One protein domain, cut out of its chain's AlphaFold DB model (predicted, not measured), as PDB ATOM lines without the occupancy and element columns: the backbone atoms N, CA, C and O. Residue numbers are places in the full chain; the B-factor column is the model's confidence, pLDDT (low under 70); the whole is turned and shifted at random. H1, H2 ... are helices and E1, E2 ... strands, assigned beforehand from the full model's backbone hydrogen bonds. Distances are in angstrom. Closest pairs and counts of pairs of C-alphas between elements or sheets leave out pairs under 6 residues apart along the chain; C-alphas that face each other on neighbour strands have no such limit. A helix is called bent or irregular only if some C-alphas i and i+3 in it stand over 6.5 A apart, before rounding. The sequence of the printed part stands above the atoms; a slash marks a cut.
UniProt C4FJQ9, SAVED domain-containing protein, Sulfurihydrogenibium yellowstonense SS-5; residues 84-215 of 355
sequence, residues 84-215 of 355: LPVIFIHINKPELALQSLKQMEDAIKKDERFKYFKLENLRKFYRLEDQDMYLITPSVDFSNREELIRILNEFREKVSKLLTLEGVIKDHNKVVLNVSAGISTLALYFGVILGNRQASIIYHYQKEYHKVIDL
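What this domain is: This is residues 84 to 215 of the 355 residues of the protein "SAVED domain-containing protein" of Sulfurihydrogenibium yellowstonense SS-5 (UniProt C4FJQ9). A strongly twisted sheet of five strands stands between two long helices, H1 over one face and H3 over the other, in three layers, while the shorter H2 and H4 only graze the sheet. The short strand E2 makes one edge, and the hairpin of E4 and E5 reaches the other. The printed part has 132 residues, with four named helices and five named strands in the order E1 H1 H2 E2 H3 E3 H4 E4 E5; the class is mixed, helices and strands. The sheet's order is E2 E1 E3 E4 E5, mixed, with E4 and E5 antiparallel and the other neighbours parallel. The whole is compact, with a radius of gyration of the C-alphas of 14.1 A and spans of 43 by 35 by 26 A.

How they stand to each other: E1, residues 84 to 91, has staggered pairing: its residues 84 to 89 pair with E3, residues 175 to 180, and its residues 89 to 91 with E2, residues 134 to 136. E1 and E3 are parallel at 23 degrees, with N 86 and O 176 within hydrogen-bond range at 2.9 A. E2 and E1 are parallel at 7 degrees, with N 135 and O 89 at 2.9 A. E3 and E4, residues 200 to 206, are parallel at 25 degrees, with N 201 and O 177 at 2.8 A. E4 and E5, residues 208 to 214, form an antiparallel hairpin at 146 degrees, with N 204 and O 210 at 2.9 A. H1, residues 94 to 109, is on the sheet; its closest C-alphas to E5 are those of Ala 107 and Tyr 209, 5.9 A apart. With residues 101 to 105 alone, H1 only just touches H2, residues 119 to 126, with 3 pairs of C-alphas within 8 A; the closest are those of Glu 105 and Leu 119, 6.4 A, and the lines are about perpendicular at 83 degrees. H3, residues 145 to 167, is on the sheet at a height of 9.0 A, over E1, and runs along the strands at 18 degrees to E1 on the local plane. With residues 152 to 156 alone, H3 touches H4, residues 184 to 194, at a steep tilt of 46 degrees, the same way; the closest C-alphas are those of Leu 152 and Phe 190, 7.1 A. E1, H1 H2, E2 and E3, H4, E4 are strand-helix-strand units, parallel neighbour strands with helices between; E2, H3, E3 is a split one, with E1 between its strands; the three crossovers are right-handed. Every O i to N i+4 pair is within hydrogen-bond range in H4, against 10 of 12 in H1, 3 of 4 in H2 and 17 of 19 in H3.

Where its parts are: E1 begins at C-alpha 84, (144.973, 131.693, 72.870), and is 22.6 A long. H1, 24.1 A, has a kink of 26 degrees near residue 101 and is irregular, C-alphas 95 and 98 being 7.5 A apart. H3, 31.8 A, has a kink of 50 degrees near residue 161 and is irregular, C-alphas 163 and 166 being 8.5 A apart. E4 is 19.4 A long, and E5, 17.0 A, ends at C-alpha 214, (151.856, 134.593, 84.933).

The domain as a whole: The C-alphas of Tyr 116 and Ser 143, the two farthest apart, are 43.4 A from each other. The printed part has no cut, and no link between named elements is long. The mean pLDDT of the printed part is 94.7, and no printed residue is under 70.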
ATOM      1  N   LEU A  84     145.790 132.899  72.809       94.50
ATOM      2  CA  LEU A  84     144.973 131.693  72.870       94.50
ATOM      3  C   LEU A  84     145.453 130.808  74.026       94.50
ATOM      4  O   LEU A  84     146.562 130.270  73.952       94.50
ATOM      5  N   PRO A  85     144.648 130.603  75.075       96.81
ATOM      6  CA  PRO A  85     144.992 129.659  76.123       96.81
ATOM      7  C   PRO A  85     144.906 128.216  75.607       96.81
ATOM      8  O   PRO A  85     143.882 127.780  75.085       96.81
ATOM      9  N   VAL A  86     145.978 127.454  75.813       97.38
ATOM     10  CA  VAL A  86     146.009 125.988  75.678       97.38
ATOM     11  C   VAL A  86     146.400 125.374  77.014       97.38
ATOM     12  O   VAL A  86     147.084 126.019  77.809       97.38
ATOM     13  N   ILE A  87     145.964 124.145  77.286       98.12
ATOM     14  CA  ILE A  87     146.193 123.481  78.573       98.12
ATOM     15  C   ILE A  87     147.250 122.387  78.422       98.12
ATOM     16  O   ILE A  87     147.194 121.588  77.492       98.12
ATOM     17  N   PHE A  88     148.172 122.315  79.382       98.31
ATOM     18  CA  PHE A  88     149.005 121.140  79.610       98.31
ATOM     19  C   PHE A  88     148.991 120.741  81.090       98.31
ATOM     20  O   PHE A  88     149.411 121.507  81.960       98.31
ATOM     21  N   ILE A  89     148.557 119.520  81.395       98.12
ATOM     22  CA  ILE A  89     148.547 118.986  82.762       98.12
ATOM     23  C   ILE A  89     149.389 117.718  82.830       98.12
ATOM     24  O   ILE A  89     149.082 116.707  82.207       98.12
ATOM     25  N   HIS A  90     150.428 117.730  83.658       98.06
ATOM     26  CA  HIS A  90     151.096 116.503  84.072       98.06
ATOM     27  C   HIS A  90     150.451 115.953  85.346       98.06
ATOM     28  O   HIS A  90     150.361 116.654  86.356       98.06
ATOM     29  N   ILE A  91     149.998 114.698  85.296       95.50
ATOM     30  CA  ILE A  91     149.226 114.055  86.361       95.50
ATOM     31  C   ILE A  91     149.717 112.629  86.631       95.50
ATOM     32  O   ILE A  91     150.123 111.902  85.729       95.50
ATOM     33  N   ASN A  92     149.671 112.204  87.890       93.38
ATOM     34  CA  ASN A  92     150.042 110.848  88.318       93.38
ATOM     35  C   ASN A  92     148.833 109.940  88.604       93.38
ATOM     36  O   ASN A  92     148.993 108.787  88.986       93.38
ATOM     37  N   LYS A  93     147.617 110.457  88.432       93.75
ATOM     38  CA  LYS A  93     146.354 109.750  88.650       93.75
ATOM     39  C   LYS A  93     145.526 109.803  87.367       93.75
ATOM     40  O   LYS A  93     144.883 110.827  87.126       93.75
ATOM     41  N   PRO A  94     145.588 108.764  86.514       92.56
ATOM     42  CA  PRO A  94     144.909 108.748  85.219       92.56
ATOM     43  C   PRO A  94     143.422 109.110  85.309       92.56
ATOM     44  O   PRO A  94     142.908 109.868  84.492       92.56
ATOM     45  N   GLU A  95     142.743 108.615  86.343       95.12
ATOM     46  CA  GLU A  95     141.314 108.805  86.584       95.12
ATOM     47  C   GLU A  95     140.916 110.269  86.825       95.12
ATOM     48  O   GLU A  95     139.754 110.629  86.649       95.12
ATOM     49  N   LEU A  96     141.872 111.129  87.188       95.50
ATOM     50  CA  LEU A  96     141.638 112.548  87.449       95.50
ATOM     51  C   LEU A  96     141.913 113.443  86.233       95.50
ATOM     52  O   LEU A  96     141.654 114.642  86.314       95.50
ATOM     53  N   ALA A  97     142.424 112.912  85.115       94.88
ATOM     54  CA  ALA A  97     142.883 113.726  83.983       94.88
ATOM     55  C   ALA A  97     141.766 114.609  83.393       94.88
ATOM     56  O   ALA A  97     141.909 115.828  83.318       94.88
ATOM     57  N   LEU A  98     140.612 114.018  83.064       95.75
ATOM     58  CA  LEU A  98     139.475 114.752  82.489       95.75
ATOM     59  C   LEU A  98     138.861 115.755  83.471       95.75
ATOM     60  O   LEU A  98     138.466 116.852  83.082       95.75
ATOM     61  N   GLN A  99     138.786 115.395  84.755       96.56
ATOM     62  CA  GLN A  99     138.329 116.318  85.795       96.56
ATOM     63  C   GLN A  99     139.285 117.509  85.925       96.56
ATOM     64  O   GLN A  99     138.833 118.644  86.052       96.56
ATOM     65  N   SER A 100     140.591 117.253  85.850       97.19
ATOM     66  CA  SER A 100     141.630 118.275  85.947       97.19
ATOM     67  C   SER A 100     141.562 119.263  84.782       97.19
ATOM     68  O   SER A 100     141.672 120.463  85.008       97.19
ATOM     69  N   LEU A 101     141.298 118.793  83.554       97.31
ATOM     70  CA  LEU A 101     141.078 119.679  82.403       97.31
ATOM     71  C   LEU A 101     139.888 120.623  82.626       97.31
ATOM     72  O   LEU A 101     140.013 121.821  82.389       97.31
ATOM     73  N   LYS A 102     138.762 120.111  83.143       97.25
ATOM     74  CA  LYS A 102     137.576 120.935  83.446       97.25
ATOM     75  C   LYS A 102     137.855 121.969  84.537       97.25
ATOM     76  O   LYS A 102     137.530 123.137  84.377       97.25
ATOM     77  N   GLN A 103     138.515 121.561  85.619       97.94
ATOM     78  CA  GLN A 103     138.897 122.486  86.690       97.94
ATOM     79  C   GLN A 103     139.900 123.548  86.212       97.94
ATOM     80  O   GLN A 103     139.890 124.671  86.711       97.94
ATOM     81  N   MET A 104     140.781 123.200  85.269       98.19
ATOM     82  CA  MET A 104     141.700 124.154  84.651       98.19
ATOM     83  C   MET A 104     140.956 125.133  83.739       98.19
ATOM     84  O   MET A 104     141.243 126.325  83.791       98.19
ATOM     85  N   GLU A 105     139.977 124.670  82.954       98.06
ATOM     86  CA  GLU A 105     139.082 125.551  82.192       98.06
ATOM     87  C   GLU A 105     138.405 126.577  83.113       98.06
ATOM     88  O   GLU A 105     138.470 127.777  82.839       98.06
ATOM     89  N   ASP A 106     137.826 126.127  84.231       97.75
ATOM     90  CA  ASP A 106     137.192 127.013  85.212       97.75
ATOM     91  C   ASP A 106     138.184 128.049  85.765       97.75
ATOM     92  O   ASP A 106     137.843 129.220  85.931       97.75
ATOM     93  N   ALA A 107     139.430 127.645  86.031       98.06
ATOM     94  CA  ALA A 107     140.469 128.541  86.530       98.06
ATOM     95  C   ALA A 107     140.966 129.545  85.476       98.06
ATOM     96  O   ALA A 107     141.256 130.690  85.824       98.06
ATOM     97  N   ILE A 108     141.045 129.149  84.203       98.00
ATOM     98  CA  ILE A 108     141.402 130.034  83.085       98.00
ATOM     99  C   ILE A 108     140.327 131.106  82.893       98.00
ATOM    100  O   ILE A 108     140.660 132.280  82.758       98.00
ATOM    101  N   LYS A 109     139.043 130.735  82.965       96.56
ATOM    102  CA  LYS A 109     137.908 131.657  82.770       96.56
ATOM    103  C   LYS A 109     137.768 132.721  83.859       96.56
ATOM    104  O   LYS A 109     137.092 133.718  83.634       96.56
ATOM    105  N   LYS A 110     138.409 132.538  85.021       96.06
ATOM    106  CA  LYS A 110     138.514 133.583  86.057       96.06
ATOM    107  C   LYS A 110     139.387 134.766  85.613       96.06
ATOM    108  O   LYS A 110     139.333 135.821  86.238       96.06
ATOM    109  N   ASP A 111     140.217 134.594  84.584       94.81
ATOM    110  CA  ASP A 111     140.972 135.673  83.954       94.81
ATOM    111  C   ASP A 111     140.123 136.310  82.846       94.81
ATOM    112  O   ASP A 111     139.760 135.646  81.876       94.81
ATOM    113  N   GLU A 112     139.823 137.605  82.966       92.94
ATOM    114  CA  GLU A 112     138.973 138.328  82.006       92.94
ATOM    115  C   GLU A 112     139.482 138.243  80.558       92.94
ATOM    116  O   GLU A 112     138.681 138.258  79.622       92.94
ATOM    117  N   ARG A 113     140.800 138.076  80.354       93.19
ATOM    118  CA  ARG A 113     141.398 137.878  79.019       93.19
ATOM    119  C   ARG A 113     140.894 136.604  78.338       93.19
ATOM    120  O   ARG A 113     140.888 136.524  77.112       93.19
ATOM    121  N   PHE A 114     140.474 135.618  79.127       96.19
ATOM    122  CA  PHE A 114     140.084 134.282  78.687       96.19
ATOM    123  C   PHE A 114     138.651 133.921  79.100       96.19
ATOM    124  O   PHE A 114     138.299 132.743  79.118       96.19
ATOM    125  N   LYS A 115     137.789 134.910  79.385       95.44
ATOM    126  CA  LYS A 115     136.381 134.692  79.784       95.44
ATOM    127  C   LYS A 115     135.579 133.814  78.801       95.44
ATOM    128  O   LYS A 115     134.657 133.111  79.205       95.44
ATOM    129  N   TYR A 116     135.956 133.826  77.520       96.12
ATOM    130  CA  TYR A 116     135.343 133.036  76.441       96.12
ATOM    131  C   TYR A 116     135.969 131.657  76.218       96.12
ATOM    132  O   TYR A 116     135.563 130.923  75.315       96.12
ATOM    133  N   PHE A 117     136.976 131.292  77.007       97.19
ATOM    134  CA  PHE A 117     137.638 130.011  76.859       97.19
ATOM    135  C   PHE A 117     136.682 128.851  77.158       97.19
ATOM    136  O   PHE A 117     135.949 128.860  78.145       97.19
ATOM    137  N   LYS A 118     136.705 127.838  76.295       96.31
ATOM    138  CA  LYS A 118     135.930 126.603  76.399       96.31
ATOM    139  C   LYS A 118     136.811 125.467  75.906       96.31
ATOM    140  O   LYS A 118     137.294 125.534  74.775       96.31
ATOM    141  N   LEU A 119     136.999 124.424  76.715       95.88
ATOM    142  CA  LEU A 119     137.833 123.277  76.338       95.88
ATOM    143  C   LEU A 119     137.341 122.630  75.036       95.88
ATOM    144  O   LEU A 119     138.128 122.313  74.148       95.88
ATOM    145  N   GLU A 120     136.023 122.507  74.894       94.69
ATOM    146  CA  GLU A 120     135.376 121.945  73.706       94.69
ATOM    147  C   GLU A 120     135.730 122.716  72.424       94.69
ATOM    148  O   GLU A 120     135.907 122.124  71.361       94.69
ATOM    149  N   ASN A 121     135.915 124.033  72.510       95.00
ATOM    150  CA  ASN A 121     136.234 124.842  71.340       95.00
ATOM    151  C   ASN A 121     137.693 124.670  70.886       95.00
ATOM    152  O   ASN A 121     137.963 124.847  69.699       95.00
ATOM    153  N   LEU A 122     138.617 124.217  71.748       94.25
ATOM    154  CA  LEU A 122     139.945 123.779  71.290       94.25
ATOM    155  C   LEU A 122     139.844 122.561  70.358       94.25
ATOM    156  O   LEU A 122     140.518 122.524  69.327       94.25
ATOM    157  N   ARG A 123     138.948 121.611  70.658       91.75
ATOM    158  CA  ARG A 123     138.671 120.461  69.777       91.75
ATOM    159  C   ARG A 123     138.069 120.929  68.458       91.75
ATOM    160  O   ARG A 123     138.516 120.533  67.386       91.75
ATOM    161  N   LYS A 124     137.069 121.812  68.531       92.31
ATOM    162  CA  LYS A 124     136.303 122.223  67.350       92.31
ATOM    163  C   LYS A 124     137.083 123.128  66.399       92.31
ATOM    164  O   LYS A 124     137.056 122.888  65.195       92.31
ATOM    165  N   PHE A 125     137.777 124.141  66.917       92.19
ATOM    166  CA  PHE A 125     138.526 125.095  66.093       92.19
ATOM    167  C   PHE A 125     139.929 124.599  65.731       92.19
ATOM    168  O   PHE A 125     140.392 124.864  64.622       92.19
ATOM    169  N   TYR A 126     140.592 123.864  66.631       91.12
ATOM    170  CA  TYR A 126     142.019 123.539  66.508       91.12
ATOM    171  C   TYR A 126     142.342 122.042  66.535       91.12
ATOM    172  O   TYR A 126     143.518 121.693  66.519       91.12
ATOM    173  N   ARG A 127     141.333 121.156  66.553       89.00
ATOM    174  CA  ARG A 127     141.504 119.687  66.519       89.00
ATOM    175  C   ARG A 127     142.407 119.134  67.627       89.00
ATOM    176  O   ARG A 127     143.039 118.094  67.463       89.00
ATOM    177  N   LEU A 128     142.462 119.827  68.763       92.06
ATOM    178  CA  LEU A 128     143.150 119.318  69.941       92.06
ATOM    179  C   LEU A 128     142.262 118.315  70.661       92.06
ATOM    180  O   LEU A 128     141.190 118.679  71.128       92.06
ATOM    181  N   GLU A 129     142.731 117.082  70.792       93.56
ATOM    182  CA  GLU A 129     142.075 116.053  71.591       93.56
ATOM    183  C   GLU A 129     142.487 116.182  73.063       93.56
ATOM    184  O   GLU A 129     143.564 116.684  73.386       93.56
ATOM    185  N   ASP A 130     141.675 115.661  73.987       94.50
ATOM    186  CA  ASP A 130     141.981 115.733  75.428       94.50
ATOM    187  C   ASP A 130     143.353 115.165  75.777       94.50
ATOM    188  O   ASP A 130     144.099 115.742  76.568       94.50
ATOM    189  N   GLN A 131     143.700 114.050  75.141       95.06
ATOM    190  CA  GLN A 131     144.977 113.372  75.321       95.06
ATOM    191  C   GLN A 131     146.184 114.217  74.907       95.06
ATOM    192  O   GLN A 131     147.290 113.937  75.364       95.06
ATOM    193  N   ASP A 132     146.011 115.242  74.071       95.75
ATOM    194  CA  ASP A 132     147.089 116.164  73.706       95.75
ATOM    195  C   ASP A 132     147.424 117.128  74.856       95.75
ATOM    196  O   ASP A 132     148.553 117.601  74.961       95.75
ATOM    197  N   MET A 133     146.459 117.377  75.749       97.19
ATOM    198  CA  MET A 133     146.526 118.378  76.821       97.19
ATOM    199  C   MET A 133     146.971 117.812  78.172       97.19
ATOM    200  O   MET A 133     147.041 118.542  79.164       97.19
ATOM    201  N   TYR A 134     147.287 116.518  78.254       97.06
ATOM    202  CA  TYR A 134     147.853 115.941  79.466       97.06
ATOM    203  C   TYR A 134     148.926 114.888  79.210       97.06
ATOM    204  O   TYR A 134     148.980 114.229  78.171       97.06
ATOM    205  N   LEU A 135     149.760 114.702  80.228       97.88
ATOM    206  CA  LEU A 135     150.749 113.640  80.330       97.88
ATOM    207  C   LEU A 135     150.514 112.868  81.626       97.88
ATOM    208  O   LEU A 135     150.515 113.451  82.712       97.88
ATOM    209  N   ILE A 136     150.326 111.555  81.511       96.88
ATOM    210  CA  ILE A 136     150.028 110.681  82.645       96.88
ATOM    211  C   ILE A 136     151.276 109.869  82.996       96.88
ATOM    212  O   ILE A 136     151.737 109.063  82.195       96.88
ATOM    213  N   THR A 137     151.790 110.028  84.217       95.69
ATOM    214  CA  THR A 137     152.890 109.199  84.746       95.69
ATOM    215  C   THR A 137     152.513 108.648  86.126       95.69
ATOM    216  O   THR A 137     152.782 109.298  87.143       95.69
ATOM    217  N   PRO A 138     151.852 107.478  86.208       91.94
ATOM    218  CA  PRO A 138     151.352 106.950  87.481       91.94
ATOM    219  C   PRO A 138     152.471 106.613  88.467       91.94
ATOM    220  O   PRO A 138     152.352 106.814  89.674       91.94
ATOM    221  N   SER A 139     153.587 106.147  87.922       91.88
ATOM    222  CA  SER A 139     154.849 105.909  88.607       91.88
ATOM    223  C   SER A 139     155.981 106.369  87.700       91.88
ATOM    224  O   SER A 139     155.823 106.366  86.480       91.88
ATOM    225  N   VAL A 140     157.104 106.755  88.300       95.06
ATOM    226  CA  VAL A 140     158.318 107.143  87.579       95.06
ATOM    227  C   VAL A 140     159.498 106.522  88.309       95.06
ATOM    228  O   VAL A 140     159.687 106.797  89.497       95.06
ATOM    229  N   ASP A 141     160.289 105.704  87.620       95.88
ATOM    230  CA  ASP A 141     161.592 105.291  88.133       95.88
ATOM    231  C   ASP A 141     162.640 106.360  87.797       95.88
ATOM    232  O   ASP A 141     163.173 106.435  86.692       95.88
ATOM    233  N   PHE A 142     162.957 107.207  88.778       97.00
ATOM    234  CA  PHE A 142     163.957 108.263  88.614       97.00
ATOM    235  C   PHE A 142     165.396 107.750  88.487       97.00
ATOM    236  O   PHE A 142     166.270 108.556  88.190       97.00
ATOM    237  N   SER A 143     165.651 106.451  88.678       96.12
ATOM    238  CA  SER A 143     166.946 105.829  88.376       96.12
ATOM    239  C   SER A 143     167.035 105.306  86.934       96.12
ATOM    240  O   SER A 143     168.130 105.048  86.432       96.12
ATOM    241  N   ASN A 144     165.900 105.203  86.232       97.62
ATOM    242  CA  ASN A 144     165.827 104.686  84.872       97.62
ATOM    243  C   ASN A 144     165.934 105.816  83.837       97.62
ATOM    244  O   ASN A 144     164.973 106.523  83.526       97.62
ATOM    245  N   ARG A 145     167.123 105.959  83.243       97.75
ATOM    246  CA  ARG A 145     167.392 106.987  82.227       97.75
ATOM    247  C   ARG A 145     166.492 106.869  80.993       97.75
ATOM    248  O   ARG A 145     166.055 107.895  80.477       97.75
ATOM    249  N   GLU A 146     166.225 105.660  80.505       98.12
ATOM    250  CA  GLU A 146     165.433 105.454  79.283       98.12
ATOM    251  C   GLU A 146     163.968 105.842  79.493       98.12
ATOM    252  O   GLU A 146     163.374 106.518  78.648       98.12
ATOM    253  N   GLU A 147     163.402 105.484  80.650       97.81
ATOM    254  CA  GLU A 147     162.045 105.883  81.025       97.81
ATOM    255  C   GLU A 147     161.915 107.407  81.102       97.81
ATOM    256  O   GLU A 147     160.980 107.976  80.534       97.81
ATOM    257  N   LEU A 148     162.876 108.076  81.746       98.31
ATOM    258  CA  LEU A 148     162.893 109.533  81.849       98.31
ATOM    259  C   LEU A 148     163.000 110.201  80.476       98.31
ATOM    260  O   LEU A 148     162.239 111.122  80.194       98.31
ATOM    261  N   ILE A 149     163.886 109.725  79.595       98.25
ATOM    262  CA  ILE A 149     164.002 110.252  78.225       98.25
ATOM    263  C   ILE A 149     162.673 110.114  77.476       98.25
ATOM    264  O   ILE A 149     162.244 111.065  76.823       98.25
ATOM    265  N   ARG A 150     161.987 108.970  77.598       98.19
ATOM    266  CA  ARG A 150     160.670 108.765  76.980       98.19
ATOM    267  C   ARG A 150     159.642 109.782  77.485       98.19
ATOM    268  O   ARG A 150     158.970 110.400  76.668       98.19
ATOM    269  N   ILE A 151     159.560 109.993  78.801       98.38
ATOM    270  CA  ILE A 151     158.642 110.970  79.415       98.38
ATOM    271  C   ILE A 151     158.942 112.394  78.919       98.38
ATOM    272  O   ILE A 151     158.028 113.146  78.588       98.38
ATOM    273  N   LEU A 152     160.222 112.773  78.853       98.12
ATOM    274  CA  LEU A 152     160.649 114.102  78.404       98.12
ATOM    275  C   LEU A 152     160.385 114.332  76.908       98.12
ATOM    276  O   LEU A 152     160.022 115.441  76.516       98.12
ATOM    277  N   ASN A 153     160.535 113.297  76.081       97.75
ATOM    278  CA  ASN A 153     160.191 113.361  74.662       97.75
ATOM    279  C   ASN A 153     158.680 113.471  74.457       97.75
ATOM    280  O   ASN A 153     158.244 114.336  73.705       97.75
ATOM    281  N   GLU A 154     157.878 112.686  75.180       97.69
ATOM    282  CA  GLU A 154     156.416 112.779  75.111       97.69
ATOM    283  C   GLU A 154     155.921 114.166  75.552       97.69
ATOM    284  O   GLU A 154     155.069 114.767  74.898       97.69
ATOM    285  N   PHE A 155     156.507 114.726  76.618       97.75
ATOM    286  CA  PHE A 155     156.267 116.113  77.023       97.75
ATOM    287  C   PHE A 155     156.563 117.099  75.884       97.75
ATOM    288  O   PHE A 155     155.723 117.935  75.549       97.75
ATOM    289  N   ARG A 156     157.748 116.990  75.268       96.06
ATOM    290  CA  ARG A 156     158.185 117.866  74.173       96.06
ATOM    291  C   ARG A 156     157.250 117.774  72.966       96.06
ATOM    292  O   ARG A 156     156.898 118.807  72.403       96.06
ATOM    293  N   GLU A 157     156.849 116.567  72.579       95.19
ATOM    294  CA  GLU A 157     155.933 116.328  71.460       95.19
ATOM    295  C   GLU A 157     154.560 116.951  71.717       95.19
ATOM    296  O   GLU A 157     154.064 117.704  70.876       95.19
ATOM    297  N   LYS A 158     153.984 116.716  72.903       96.12
ATOM    298  CA  LYS A 158     152.692 117.297  73.293       96.12
ATOM    299  C   LYS A 158     152.742 118.820  73.313       96.12
ATOM    300  O   LYS A 158     151.913 119.459  72.676       96.12
ATOM    301  N   VAL A 159     153.741 119.417  73.967       95.44
ATOM    302  CA  VAL A 159     153.885 120.881  73.999       95.44
ATOM    303  C   VAL A 159     154.078 121.450  72.595       95.44
ATOM    304  O   VAL A 159     153.428 122.429  72.249       95.44
ATOM    305  N   SER A 160     154.901 120.822  71.753       92.75
ATOM    306  CA  SER A 160     155.084 121.256  70.362       92.75
ATOM    307  C   SER A 160     153.762 121.256  69.587       92.75
ATOM    308  O   SER A 160     153.440 122.227  68.899       92.75
ATOM    309  N   LYS A 161     152.947 120.205  69.749       93.00
ATOM    310  CA  LYS A 161     151.607 120.134  69.154       93.00
ATOM    311  C   LYS A 161     150.692 121.248  69.676       93.00
ATOM    312  O   LYS A 161     150.022 121.893  68.877       93.00
ATOM    313  N   LEU A 162     150.702 121.517  70.982       94.81
ATOM    314  CA  LEU A 162     149.883 122.569  71.600       94.81
ATOM    315  C   LEU A 162     150.283 123.981  71.152       94.81
ATOM    316  O   LEU A 162     149.412 124.818  70.948       94.81
ATOM    317  N   LEU A 163     151.579 124.256  70.987       91.75
ATOM    318  CA  LEU A 163     152.076 125.579  70.589       91.75
ATOM    319  C   LEU A 163     151.893 125.868  69.096       91.75
ATOM    320  O   LEU A 163     151.757 127.024  68.706       91.75
ATOM    321  N   THR A 164     151.894 124.825  68.265       87.81
ATOM    322  CA  THR A 164     151.726 124.949  66.808       87.81
ATOM    323  C   THR A 164     150.271 124.802  66.369       87.81
ATOM    324  O   THR A 164     149.915 125.265  65.286       87.81
ATOM    325  N   LEU A 165     149.435 124.141  67.180       87.12
ATOM    326  CA  LEU A 165     148.040 123.807  66.866       87.12
ATOM    327  C   LEU A 165     147.916 123.163  65.486       87.12
ATOM    328  O   LEU A 165     147.161 123.620  64.634       87.12
ATOM    329  N   GLU A 166     148.756 122.156  65.236       80.31
ATOM    330  CA  GLU A 166     148.857 121.463  63.942       80.31
ATOM    331  C   GLU A 166     149.154 122.398  62.749       80.31
ATOM    332  O   GLU A 166     148.794 122.118  61.607       80.31
ATOM    333  N   GLY A 167     149.838 123.518  63.004       78.56
ATOM    334  CA  GLY A 167     150.212 124.515  61.997       78.56
ATOM    335  C   GLY A 167     149.128 125.552  61.704       78.56
ATOM    336  O   GLY A 167     149.316 126.377  60.809       78.56
ATOM    337  N   VAL A 168     148.014 125.531  62.445       81.62
ATOM    338  CA  VAL A 168     146.931 126.510  62.304       81.62
ATOM    339  C   VAL A 168     147.397 127.904  62.725       81.62
ATOM    340  O   VAL A 168     147.117 128.863  62.012       81.62
ATOM    341  N   ILE A 169     148.149 128.013  63.827       78.25
ATOM    342  CA  ILE A 169     148.728 129.280  64.286       78.25
ATOM    343  C   ILE A 169     150.208 129.334  63.904       78.25
ATOM    344  O   ILE A 169     151.016 128.525  64.353       78.25
ATOM    345  N   LYS A 170     150.574 130.329  63.088       76.62
ATOM    346  CA  LYS A 170     151.960 130.521  62.612       76.62
ATOM    347  C   LYS A 170     152.858 131.230  63.622       76.62
ATOM    348  O   LYS A 170     154.068 131.031  63.611       76.62
ATOM    349  N   ASP A 171     152.279 132.091  64.456       81.69
ATOM    350  CA  ASP A 171     153.002 132.818  65.497       81.69
ATOM    351  C   ASP A 171     152.740 132.172  66.856       81.69
ATOM    352  O   ASP A 171     151.721 132.436  67.495       81.69
ATOM    353  N   HIS A 172     153.668 131.324  67.302       79.69
ATOM    354  CA  HIS A 172     153.537 130.589  68.564       79.69
ATOM    355  C   HIS A 172     153.454 131.514  69.792       79.69
ATOM    356  O   HIS A 172     152.962 131.091  70.837       79.69
ATOM    357  N   ASN A 173     153.875 132.784  69.683       79.56
ATOM    358  CA  ASN A 173     153.745 133.749  70.783       79.56
ATOM    359  C   ASN A 173     152.287 134.122  71.065       79.56
ATOM    360  O   ASN A 173     151.983 134.604  72.153       79.56
ATOM    361  N   LYS A 174     151.382 133.866  70.111       87.62
ATOM    362  CA  LYS A 174     149.943 134.021  70.321       87.62
ATOM    363  C   LYS A 174     149.349 132.914  71.175       87.62
ATOM    364  O   LYS A 174     148.197 133.025  71.568       87.62
ATOM    365  N   VAL A 175     150.081 131.833  71.439       93.25
ATOM    366  CA  VAL A 175     149.607 130.722  72.266       93.25
ATOM    367  C   VAL A 175     150.128 130.898  73.688       93.25
ATOM    368  O   VAL A 175     151.322 131.077  73.913       93.25
ATOM    369  N   VAL A 176     149.229 130.819  74.664       96.00
ATOM    370  CA  VAL A 176     149.556 130.865  76.091       96.00
ATOM    371  C   VAL A 176     149.423 129.468  76.673       96.00
ATOM    372  O   VAL A 176     148.323 128.919  76.759       96.00
ATOM    373  N   LEU A 177     150.545 128.895  77.104       97.31
ATOM    374  CA  LEU A 177     150.570 127.570  77.713       97.31
ATOM    375  C   LEU A 177     150.159 127.648  79.190       97.31
ATOM    376  O   LEU A 177     150.926 128.098  80.039       97.31
ATOM    377  N   ASN A 178     148.955 127.185  79.509       98.44
ATOM    378  CA  ASN A 178     148.446 127.063  80.872       98.44
ATOM    379  C   ASN A 178     148.862 125.701  81.424       98.44
ATOM    380  O   ASN A 178     148.332 124.665  81.019       98.44
ATOM    381  N   VAL A 179     149.849 125.697  82.316       98.31
ATOM    382  CA  VAL A 179     150.566 124.491  82.722       98.31
ATOM    383  C   VAL A 179     150.421 124.193  84.210       98.31
ATOM    384  O   VAL A 179     150.575 125.061  85.068       98.31
ATOM    385  N   SER A 180     150.186 122.922  84.525       98.19
ATOM    386  CA  SER A 180     150.330 122.367  85.871       98.19
ATOM    387  C   SER A 180     151.098 121.056  85.797       98.19
ATOM    388  O   SER A 180     150.909 120.274  84.869       98.19
ATOM    389  N   ALA A 181     151.927 120.775  86.800       97.00
ATOM    390  CA  ALA A 181     152.645 119.509  86.890       97.00
ATOM    391  C   ALA A 181     152.405 118.789  88.219       97.00
ATOM    392  O   ALA A 181     152.050 119.410  89.222       97.00
ATOM    393  N   GLY A 182     152.594 117.466  88.209       94.69
ATOM    394  CA  GLY A 182     152.273 116.586  89.332       94.69
ATOM    395  C   GLY A 182     153.476 116.154  90.170       94.69
ATOM    396  O   GLY A 182     153.304 115.794  91.332       94.69
ATOM    397  N   ILE A 183     154.697 116.186  89.619       95.69
ATOM    398  CA  ILE A 183     155.916 115.752  90.324       95.69
ATOM    399  C   ILE A 183     157.005 116.818  90.185       95.69
ATOM    400  O   ILE A 183     157.433 117.116  89.074       95.69
ATOM    401  N   SER A 184     157.496 117.356  91.308       96.69
ATOM    402  CA  SER A 184     158.454 118.479  91.337       96.69
ATOM    403  C   SER A 184     159.743 118.220  90.549       96.69
ATOM    404  O   SER A 184     160.227 119.121  89.871       96.69
ATOM    405  N   THR A 185     160.281 116.996  90.592       97.81
ATOM    406  CA  THR A 185     161.474 116.635  89.812       97.81
ATOM    407  C   THR A 185     161.211 116.684  88.317       97.81
ATOM    408  O   THR A 185     161.945 117.373  87.623       97.81
ATOM    409  N   LEU A 186     160.150 116.041  87.813       98.25
ATOM    410  CA  LEU A 186     159.800 116.141  86.392       98.25
ATOM    411  C   LEU A 186     159.468 117.577  85.987       98.25
ATOM    412  O   LEU A 186     159.904 118.018  84.932       98.25
ATOM    413  N   ALA A 187     158.770 118.326  86.840       98.31
ATOM    414  CA  ALA A 187     158.444 119.721  86.587       98.31
ATOM    415  C   ALA A 187     159.695 120.582  86.378       98.31
ATOM    416  O   ALA A 187     159.719 121.377  85.445       98.31
ATOM    417  N   LEU A 188     160.759 120.380  87.162       98.69
ATOM    418  CA  LEU A 188     162.043 121.047  86.927       98.69
ATOM    419  C   LEU A 188     162.568 120.776  85.506       98.69
ATOM    420  O   LEU A 188     162.922 121.717  84.798       98.69
ATOM    421  N   TYR A 189     162.565 119.519  85.055       98.38
ATOM    422  CA  TYR A 189     163.011 119.160  83.702       98.38
ATOM    423  C   TYR A 189     162.089 119.697  82.600       98.38
ATOM    424  O   TYR A 189     162.577 120.223  81.601       98.38
ATOM    425  N   PHE A 190     160.768 119.620  82.787       98.44
ATOM    426  CA  PHE A 190     159.791 120.231  81.882       98.44
ATOM    427  C   PHE A 190     160.038 121.731  81.752       98.44
ATOM    428  O   PHE A 190     160.032 122.259  80.647       98.44
ATOM    429  N   GLY A 191     160.347 122.400  82.861       97.88
ATOM    430  CA  GLY A 191     160.691 123.813  82.878       97.88
ATOM    431  C   GLY A 191     161.924 124.117  82.035       97.88
ATOM    432  O   GLY A 191     161.898 125.035  81.222       97.88
ATOM    433  N   VAL A 192     162.986 123.314  82.169       97.69
ATOM    434  CA  VAL A 192     164.194 123.466  81.341       97.69
ATOM    435  C   VAL A 192     163.866 123.327  79.848       97.69
ATOM    436  O   VAL A 192     164.338 124.138  79.049       97.69
ATOM    437  N   ILE A 193     163.020 122.356  79.480       97.19
ATOM    438  CA  ILE A 193     162.574 122.138  78.093       97.19
ATOM    439  C   ILE A 193     161.707 123.299  77.587       97.19
ATOM    440  O   ILE A 193     161.862 123.713  76.441       97.19
ATOM    441  N   LEU A 194     160.811 123.847  78.409       95.19
ATOM    442  CA  LEU A 194     160.001 125.014  78.036       95.19
ATOM    443  C   LEU A 194     160.854 126.267  77.835       95.19
ATOM    444  O   LEU A 194     160.529 127.111  77.003       95.19
ATOM    445  N   GLY A 195     161.952 126.389  78.583       92.88
ATOM    446  CA  GLY A 195     162.770 127.593  78.575       92.88
ATOM    447  C   GLY A 195     161.985 128.812  79.064       92.88
ATOM    448  O   GLY A 195     161.000 128.697  79.782       92.88
ATOM    449  N   ASN A 196     162.438 130.009  78.701       87.19
ATOM    450  CA  ASN A 196     161.912 131.275  79.229       87.19
ATOM    451  C   ASN A 196     161.457 132.249  78.132       87.19
ATOM    452  O   ASN A 196     161.531 133.467  78.314       87.19
ATOM    453  N   ARG A 197     161.108 131.717  76.959       87.25
ATOM    454  CA  ARG A 197     160.638 132.495  75.803       87.25
ATOM    455  C   ARG A 197     159.149 132.305  75.558       87.25
ATOM    456  O   ARG A 197     158.492 133.258  75.166       87.25
ATOM    457  N   GLN A 198     158.633 131.116  75.856       89.38
ATOM    458  CA  GLN A 198     157.225 130.790  75.693       89.38
ATOM    459  C   GLN A 198     156.346 131.513  76.721       89.38
ATOM    460  O   GLN A 198     156.542 131.368  77.933       89.38
ATOM    461  N   ALA A 199     155.317 132.211  76.239       92.44
ATOM    462  CA  ALA A 199     154.258 132.752  77.081       92.44
ATOM    463  C   ALA A 199     153.527 131.599  77.787       92.44
ATOM    464  O   ALA A 199     152.981 130.698  77.143       92.44
ATOM    465  N   SER A 200     153.562 131.610  79.120       96.31
ATOM    466  CA  SER A 200     153.036 130.527  79.954       96.31
ATOM    467  C   SER A 200     152.338 131.076  81.195       96.31
ATOM    468  O   SER A 200     152.745 132.098  81.747       96.31
ATOM    469  N   ILE A 201     151.334 130.364  81.689       98.19
ATOM    470  CA  ILE A 201     150.735 130.597  83.003       98.19
ATOM    471  C   ILE A 201     150.851 129.301  83.791       98.19
ATOM    472  O   ILE A 201     150.397 128.254  83.340       98.19
ATOM    473  N   ILE A 202     151.472 129.359  84.964       98.62
ATOM    474  CA  ILE A 202     151.688 128.188  85.809       98.62
ATOM    475  C   ILE A 202     150.662 128.186  86.933       98.62
ATOM    476  O   ILE A 202     150.515 129.161  87.681       98.62
ATOM    477  N   TYR A 203     149.995 127.048  87.069       98.62
ATOM    478  CA  TYR A 203     148.971 126.816  88.067       98.62
ATOM    479  C   TYR A 203     149.466 125.883  89.169       98.62
ATOM    480  O   TYR A 203     150.193 124.915  88.934       98.62
ATOM    481  N   HIS A 204     149.029 126.165  90.392       97.31
ATOM    482  CA  HIS A 204     149.184 125.294  91.544       97.31
ATOM    483  C   HIS A 204     147.824 124.718  91.932       97.31
ATOM    484  O   HIS A 204     146.861 125.460  92.111       97.31
ATOM    485  N   TYR A 205     147.741 123.395  92.070       95.12
ATOM    486  CA  TYR A 205     146.522 122.741  92.527       95.12
ATOM    487  C   TYR A 205     146.480 122.652  94.056       95.12
ATOM    488  O   TYR A 205     147.271 121.934  94.667       95.12
ATOM    489  N   GLN A 206     145.501 123.325  94.659       92.12
ATOM    490  CA  GLN A 206     145.160 123.211  96.075       92.12
ATOM    491  C   GLN A 206     143.634 123.245  96.216       92.12
ATOM    492  O   GLN A 206     143.037 124.309  96.370       92.12
ATOM    493  N   LYS A 207     142.999 122.064  96.133       92.19
ATOM    494  CA  LYS A 207     141.536 121.841  95.986       92.19
ATOM    495  C   LYS A 207     140.947 122.339  94.660       92.19
ATOM    496  O   LYS A 207     140.061 121.694  94.114       92.19
ATOM    497  N   GLU A 208     141.462 123.447  94.152       95.31
ATOM    498  CA  GLU A 208     141.219 124.006  92.827       95.31
ATOM    499  C   GLU A 208     142.545 124.512  92.237       95.31
ATOM    500  O   GLU A 208     143.563 124.569  92.935       95.31
ATOM    501  N   TYR A 209     142.546 124.859  90.950       97.94
ATOM    502  CA  TYR A 209     143.711 125.457  90.305       97.94
ATOM    503  C   TYR A 209     143.802 126.951  90.607       97.94
ATOM    504  O   TYR A 209     142.879 127.718  90.333       97.94
ATOM    505  N   HIS A 210     144.959 127.361  91.117       97.75
ATOM    506  CA  HIS A 210     145.303 128.752  91.388       97.75
ATOM    507  C   HIS A 210     146.397 129.201  90.434       97.75
ATOM    508  O   HIS A 210     147.444 128.556  90.349       97.75
ATOM    509  N   LYS A 211     146.176 130.315  89.735       97.88
ATOM    510  CA  LYS A 211     147.227 130.975  88.958       97.88
ATOM    511  C   LYS A 211     148.263 131.535  89.930       97.88
ATOM    512  O   LYS A 211     147.947 132.451  90.683       97.88
ATOM    513  N   VAL A 212     149.478 130.991  89.908       98.00
ATOM    514  CA  VAL A 212     150.554 131.404  90.827       98.00
ATOM    515  C   VAL A 212     151.718 132.082  90.118       98.00
ATOM    516  O   VAL A 212     152.487 132.787  90.755       98.00
ATOM    517  N   ILE A 213     151.879 131.892  88.806       98.38
ATOM    518  CA  ILE A 213     152.917 132.566  88.016       98.38
ATOM    519  C   ILE A 213     152.332 132.870  86.639       98.38
ATOM    520  O   ILE A 213     151.898 131.963  85.936       98.38
ATOM    521  N   ASP A 214     152.340 134.140  86.242       97.38
ATOM    522  CA  ASP A 214     151.856 134.593  84.933       97.38
ATOM    523  C   ASP A 214     153.003 135.194  84.111       97.38
ATOM    524  O   ASP A 214     153.497 136.274  84.432       97.38
ATOM    525  N   LEU A 215     153.466 134.478  83.088       95.88
ATOM    526  CA  LEU A 215     154.606 134.846  82.239       95.88
ATOM    527  C   LEU A 215     154.177 135.398  80.875       95.88
ATOM    528  O   LEU A 215     155.005 135.464  79.972       95.88
TER     529      LEU A 215